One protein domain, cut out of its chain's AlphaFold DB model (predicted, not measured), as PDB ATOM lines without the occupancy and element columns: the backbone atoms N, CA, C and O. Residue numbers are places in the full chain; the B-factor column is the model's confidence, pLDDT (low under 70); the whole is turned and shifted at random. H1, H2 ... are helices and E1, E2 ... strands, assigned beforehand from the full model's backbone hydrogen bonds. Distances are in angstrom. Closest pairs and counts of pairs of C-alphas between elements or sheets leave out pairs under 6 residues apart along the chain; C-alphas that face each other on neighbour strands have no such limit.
ATOM      1  N   THR A  29       5.218 -14.659 -73.032       87.00
ATOM      2  CA  THR A  29       4.191 -15.703 -72.954       87.00
ATOM      3  C   THR A  29       4.224 -16.597 -74.198       87.00
ATOM      4  O   THR A  29       4.751 -16.226 -75.249       87.00
ATOM      5  N   ARG A  30       3.686 -17.817 -74.081       85.81
ATOM      6  CA  ARG A  30       3.535 -18.780 -75.185       85.81
ATOM      7  C   ARG A  30       2.082 -18.756 -75.652       85.81
ATOM      8  O   ARG A  30       1.201 -19.164 -74.903       85.81
ATOM      9  N   VAL A  31       1.846 -18.338 -76.892       85.69
ATOM     10  CA  VAL A  31       0.513 -18.256 -77.505       85.69
ATOM     11  C   VAL A  31       0.328 -19.409 -78.495       85.69
ATOM     12  O   VAL A  31       1.195 -19.673 -79.336       85.69
ATOM     13  N   ALA A  32      -0.810 -20.099 -78.407       84.81
ATOM     14  CA  ALA A  32      -1.234 -21.082 -79.398       84.81
ATOM     15  C   ALA A  32      -1.819 -20.360 -80.622       84.81
ATOM     16  O   ALA A  32      -2.784 -19.609 -80.508       84.81
ATOM     17  N   HIS A  33      -1.236 -20.565 -81.801       85.50
ATOM     18  CA  HIS A  33      -1.709 -19.962 -83.045       85.50
ATOM     19  C   HIS A  33      -2.695 -20.887 -83.767       85.50
ATOM     20  O   HIS A  33      -2.504 -22.104 -83.806       85.50
ATOM     21  N   ASN A  34      -3.691 -20.312 -84.454       80.81
ATOM     22  CA  ASN A  34      -4.737 -21.039 -85.194       80.81
ATOM     23  C   ASN A  34      -4.231 -21.940 -86.346       80.81
ATOM     24  O   ASN A  34      -5.028 -22.592 -87.017       80.81
ATOM     25  N   SER A  35      -2.919 -22.004 -86.592       75.06
ATOM     26  CA  SER A  35      -2.289 -22.999 -87.472       75.06
ATOM     27  C   SER A  35      -1.874 -24.300 -86.765       75.06
ATOM     28  O   SER A  35      -1.175 -25.097 -87.386       75.06
ATOM     29  N   GLY A  36      -2.203 -24.489 -85.481       76.81
ATOM     30  CA  GLY A  36      -1.748 -25.640 -84.687       76.81
ATOM     31  C   GLY A  36      -0.254 -25.592 -84.339       76.81
ATOM     32  O   GLY A  36       0.392 -26.627 -84.232       76.81
ATOM     33  N   LEU A  37       0.315 -24.388 -84.224       79.50
ATOM     34  CA  LEU A  37       1.718 -24.155 -83.866       79.50
ATOM     35  C   LEU A  37       1.794 -23.113 -82.747       79.50
ATOM     36  O   LEU A  37       0.890 -22.293 -82.599       79.50
ATOM     37  N   PHE A  38       2.876 -23.124 -81.974       83.19
ATOM     38  CA  PHE A  38       3.097 -22.160 -80.894       83.19
ATOM     39  C   PHE A  38       4.027 -21.031 -81.337       83.19
ATOM     40  O   PHE A  38       4.950 -21.243 -82.123       83.19
ATOM     41  N   CYS A  39       3.796 -19.841 -80.792       86.00
ATOM     42  CA  CYS A  39       4.661 -18.678 -80.950       86.00
ATOM     43  C   CYS A  39       4.838 -17.965 -79.607       86.00
ATOM     44  O   CYS A  39       4.037 -18.153 -78.690       86.00
ATOM     45  N   PHE A  40       5.894 -17.166 -79.480       90.06
ATOM     46  CA  PHE A  40       6.197 -16.456 -78.238       90.06
ATOM     47  C   PHE A  40       5.860 -14.975 -78.386       90.06
ATOM     48  O   PHE A  40       6.309 -14.335 -79.333       90.06
ATOM     49  N   LEU A  41       5.073 -14.436 -77.461       87.19
ATOM     50  CA  LEU A  41       4.653 -13.040 -77.420       87.19
ATOM     51  C   LEU A  41       5.378 -12.332 -76.277       87.19
ATOM     52  O   LEU A  41       5.296 -12.766 -75.136       87.19
ATOM     53  N   HIS A  42       6.049 -11.218 -76.561       88.88
ATOM     54  CA  HIS A  42       6.494 -10.285 -75.532       88.88
ATOM     55  C   HIS A  42       5.410  -9.220 -75.311       88.88
ATOM     56  O   HIS A  42       5.336  -8.237 -76.061       88.88
ATOM     57  N   GLU A  43       4.554  -9.418 -74.301       79.38
ATOM     58  CA  GLU A  43       3.387  -8.560 -74.020       79.38
ATOM     59  C   GLU A  43       3.744  -7.059 -73.961       79.38
ATOM     60  O   GLU A  43       3.049  -6.266 -74.602       79.38
ATOM     61  N   PRO A  44       4.836  -6.626 -73.284       81.06
ATOM     62  CA  PRO A  44       5.144  -5.203 -73.126       81.06
ATOM     63  C   PRO A  44       5.542  -4.476 -74.418       81.06
ATOM     64  O   PRO A  44       5.614  -3.247 -74.412       81.06
ATOM     65  N   SER A  45       5.844  -5.193 -75.510       80.94
ATOM     66  CA  SER A  45       6.271  -4.581 -76.780       80.94
ATOM     67  C   SER A  45       5.528  -5.070 -78.026       80.94
ATOM     68  O   SER A  45       5.864  -4.626 -79.122       80.94
ATOM     69  N   GLY A  46       4.564  -5.991 -77.901       80.50
ATOM     70  CA  GLY A  46       3.828  -6.544 -79.047       80.50
ATOM     71  C   GLY A  46       4.710  -7.278 -80.069       80.50
ATOM     72  O   GLY A  46       4.363  -7.354 -81.251       80.50
ATOM     73  N   VAL A  47       5.872  -7.776 -79.632       85.69
ATOM     74  CA  VAL A  47       6.783  -8.568 -80.470       85.69
ATOM     75  C   VAL A  47       6.352 -10.025 -80.403       85.69
ATOM     76  O   VAL A  47       6.270 -10.592 -79.319       85.69
ATOM     77  N   VAL A  48       6.115 -10.628 -81.563       87.88
ATOM     78  CA  VAL A  48       5.880 -12.063 -81.719       87.88
ATOM     79  C   VAL A  48       7.129 -12.693 -82.323       87.88
ATOM     80  O   VAL A  48       7.686 -12.178 -83.292       87.88
ATOM     81  N   ALA A  49       7.572 -13.814 -81.763       85.94
ATOM     82  CA  ALA A  49       8.699 -14.596 -82.246       85.94
ATOM     83  C   ALA A  49       8.248 -15.991 -82.697       85.94
ATOM     84  O   ALA A  49       7.546 -16.707 -81.977       85.94
ATOM     85  N   TRP A  50       8.682 -16.355 -83.905       84.06
ATOM     86  CA  TRP A  50       8.642 -17.717 -84.447       84.06
ATOM     87  C   TRP A  50      10.091 -18.147 -84.721       84.06
ATOM     88  O   TRP A  50      10.861 -18.316 -83.786       84.06
ATOM     89  N   SER A  51      10.497 -18.238 -85.993       79.94
ATOM     90  CA  SER A  51      11.908 -18.365 -86.400       79.94
ATOM     91  C   SER A  51      12.668 -17.036 -86.291       79.94
ATOM     92  O   SER A  51      13.881 -17.030 -86.126       79.94
ATOM     93  N   GLN A  52      11.956 -15.909 -86.400       78.62
ATOM     94  CA  GLN A  52      12.476 -14.551 -86.224       78.62
ATOM     95  C   GLN A  52      11.437 -13.688 -85.482       78.62
ATOM     96  O   GLN A  52      10.237 -13.979 -85.575       78.62
ATOM     97  N   PRO A  53      11.864 -12.645 -84.742       86.94
ATOM     98  CA  PRO A  53      10.972 -11.706 -84.068       86.94
ATOM     99  C   PRO A  53      10.441 -10.619 -85.018       86.94
ATOM    100  O   PRO A  53      11.175 -10.081 -85.845       86.94
ATOM    101  N   TYR A  54       9.172 -10.247 -84.864       84.56
ATOM    102  CA  TYR A  54       8.522  -9.148 -85.588       84.56
ATOM    103  C   TYR A  54       7.433  -8.500 -84.725       84.56
ATOM    104  O   TYR A  54       6.909  -9.112 -83.801       84.56
ATOM    105  N   VAL A  55       7.072  -7.250 -85.022       83.19
ATOM    106  CA  VAL A  55       6.002  -6.537 -84.303       83.19
ATOM    107  C   VAL A  55       4.661  -6.783 -84.992       83.19
ATOM    108  O   VAL A  55       4.522  -6.520 -86.189       83.19
ATOM    109  N   VAL A  56       3.653  -7.225 -84.240       76.69
ATOM    110  CA  VAL A  56       2.261  -7.233 -84.716       76.69
ATOM    111  C   VAL A  56       1.667  -5.843 -84.486       76.69
ATOM    112  O   VAL A  56       1.629  -5.349 -83.362       76.69
ATOM    113  N   GLN A  57       1.211  -5.182 -85.554       63.88
ATOM    114  CA  GLN A  57       0.623  -3.845 -85.438       63.88
ATOM    115  C   GLN A  57      -0.746  -3.913 -84.748       63.88
ATOM    116  O   GLN A  57      -1.741  -4.324 -85.346       63.88
ATOM    117  N   VAL A  58      -0.795  -3.471 -83.490       57.06
ATOM    118  CA  VAL A  58      -2.022  -3.394 -82.688       57.06
ATOM    119  C   VAL A  58      -2.910  -2.256 -83.200       57.06
ATOM    120  O   VAL A  58      -2.821  -1.115 -82.750       57.06
ATOM    121  N   ILE A  59      -3.775  -2.569 -84.169       53.81
ATOM    122  CA  ILE A  59      -4.814  -1.665 -84.678       53.81
ATOM    123  C   ILE A  59      -6.199  -2.280 -84.431       53.81
ATOM    124  O   ILE A  59      -6.897  -2.657 -85.370       53.81
ATOM    125  N   ASP A  60      -6.632  -2.324 -83.168       51.50
ATOM    126  CA  ASP A  60      -8.066  -2.337 -82.854       51.50
ATOM    127  C   ASP A  60      -8.480  -0.993 -82.242       51.50
ATOM    128  O   ASP A  60      -8.188  -0.676 -81.090       51.50
ATOM    129  N   ARG A  61      -9.207  -0.192 -83.028       50.28
ATOM    130  CA  ARG A  61      -9.797   1.082 -82.584       50.28
ATOM    131  C   ARG A  61     -10.930   0.905 -81.562       50.28
ATOM    132  O   ARG A  61     -11.425   1.909 -81.055       50.28
ATOM    133  N   ASN A  62     -11.364  -0.329 -81.302       56.94
ATOM    134  CA  ASN A  62     -12.577  -0.631 -80.547       56.94
ATOM    135  C   ASN A  62     -12.320  -1.262 -79.169       56.94
ATOM    136  O   ASN A  62     -13.265  -1.356 -78.386       56.94
ATOM    137  N   GLY A  63     -11.079  -1.667 -78.867       54.88
ATOM    138  CA  GLY A  63     -10.664  -2.203 -77.567       54.88
ATOM    139  C   GLY A  63     -11.426  -3.460 -77.144       54.88
ATOM    140  O   GLY A  63     -11.891  -3.527 -76.005       54.88
ATOM    141  N   ARG A  64     -11.634  -4.413 -78.067       53.69
ATOM    142  CA  ARG A  64     -12.481  -5.604 -77.838       53.69
ATOM    143  C   ARG A  64     -11.808  -6.956 -78.047       53.69
ATOM    144  O   ARG A  64     -12.424  -7.961 -77.708       53.69
ATOM    145  N   THR A  65     -10.582  -6.986 -78.553       60.16
ATOM    146  CA  THR A  65      -9.726  -8.182 -78.595       60.16
ATOM    147  C   THR A  65      -8.537  -7.993 -77.661       60.16
ATOM    148  O   THR A  65      -7.988  -6.891 -77.581       60.16
ATOM    149  N   THR A  66      -8.120  -9.050 -76.967       70.19
ATOM    150  CA  THR A  66      -6.830  -9.074 -76.266       70.19
ATOM    151  C   THR A  66      -5.676  -9.138 -77.271       70.19
ATOM    152  O   THR A  66      -5.881  -9.387 -78.464       70.19
ATOM    153  N   LEU A  67      -4.449  -8.883 -76.808       72.62
ATOM    154  CA  LEU A  67      -3.262  -9.008 -77.655       72.62
ATOM    155  C   LEU A  67      -3.085 -10.464 -78.118       72.62
ATOM    156  O   LEU A  67      -2.827 -10.704 -79.295       72.62
ATOM    157  N   ASP A  68      -3.332 -11.415 -77.222       74.31
ATOM    158  CA  ASP A  68      -3.319 -12.855 -77.464       74.31
ATOM    159  C   ASP A  68      -4.344 -13.274 -78.527       74.31
ATOM    160  O   ASP A  68      -3.959 -13.956 -79.472       74.31
ATOM    161  N   ASP A  69      -5.597 -12.791 -78.476       76.25
ATOM    162  CA  ASP A  69      -6.606 -13.051 -79.526       76.25
ATOM    163  C   ASP A  69      -6.105 -12.604 -80.913       76.25
ATOM    164  O   ASP A  69      -6.281 -13.293 -81.924       76.25
ATOM    165  N   MET A  70      -5.462 -11.428 -80.972       74.75
ATOM    166  CA  MET A  70      -4.888 -10.901 -82.210       74.75
ATOM    167  C   MET A  70      -3.709 -11.760 -82.681       74.75
ATOM    168  O   MET A  70      -3.621 -12.079 -83.866       74.75
ATOM    169  N   VAL A  71      -2.821 -12.170 -81.774       81.69
ATOM    170  CA  VAL A  71      -1.657 -13.011 -82.087       81.69
ATOM    171  C   VAL A  71      -2.068 -14.436 -82.464       81.69
ATOM    172  O   VAL A  71      -1.464 -15.009 -83.367       81.69
ATOM    173  N   GLN A  72      -3.142 -14.982 -81.898       83.69
ATOM    174  CA  GLN A  72      -3.690 -16.291 -82.253       83.69
ATOM    175  C   GLN A  72      -4.285 -16.326 -83.675       83.69
ATOM    176  O   GLN A  72      -4.250 -17.378 -84.320       83.69
ATOM    177  N   ALA A  73      -4.803 -15.198 -84.180       78.44
ATOM    178  CA  ALA A  73      -5.519 -15.119 -85.459       78.44
ATOM    179  C   ALA A  73      -4.816 -14.330 -86.586       78.44
ATOM    180  O   ALA A  73      -5.290 -14.359 -87.727       78.44
ATOM    181  N   HIS A  74      -3.726 -13.603 -86.310       79.50
ATOM    182  CA  HIS A  74      -3.004 -12.853 -87.344       79.50
ATOM    183  C   HIS A  74      -2.351 -13.766 -88.399       79.50
ATOM    184  O   HIS A  74      -2.242 -14.976 -88.243       79.50
TER     185      HIS A  74
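Overview. This is residues 29 to 74 of the 805 residues of an uncharacterized protein of Aphanomyces astaci (UniProt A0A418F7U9). A small, twisted sheet of four strands has one short helix, H1, packed over E1 and E2 on one face, and a long loop reaches out from E4 through Asn 62 before returning to H1. The printed part has 46 residues, with E1, E2, E3, E4 and then H1 along the chain. The sheet's order is E1, E2, E3, E4, antiparallel throughout, and the class is mixed, helices and strands. The whole is compact, with a radius of gyration of the C-alphas of 10.2 A and spans of 30 by 21 by 15 A.

Arrangement. Begin with E1, residues 29 to 33, and E2, residues 37 to 42, a hairpin where N 31 and O 39 are 2.8 A apart, within hydrogen-bond range. Next comes E3, residues 47 to 49; it forms a hairpin with E2, with N 42 and O 47 at 2.8 A. Beyond it E4, residues 53 to 55, forms a hairpin with E3, with N 48 and O 54 at 2.8 A. The four make a meander, each strand the antiparallel neighbour of the one before, and from edge to edge their lines turn by 98 degrees. Now look for H1, residues 67 to 73, on the sheet at a height over the sheet of 8.6 A. It lies over E2 and runs along the strands, at 25 degrees to E2 on the local plane. Its closest C-alphas to E1 are those of Gln 72 and His 33, 4.2 A apart. Every O i to N i+4 pair in H1 is within hydrogen-bond range.

Along the chain. Find C-alpha 29 at (4.191, -15.703, -72.954); from there E1 runs 12.4 A. E2 spans 16.9 A, E3 6.6 A and E4 7.2 A. H1 runs 10.2 A to C-alpha 73 at (-5.519, -15.119, -85.459).

Size, cuts and confidence. The C-alphas of Ser 51 and Asn 62 are the two farthest apart, 30.8 A. The printed part has no cut, and the link from E4 to H1, 11 residues, is long. Confidence is low at residues 57 to 65, where pLDDT is under 70.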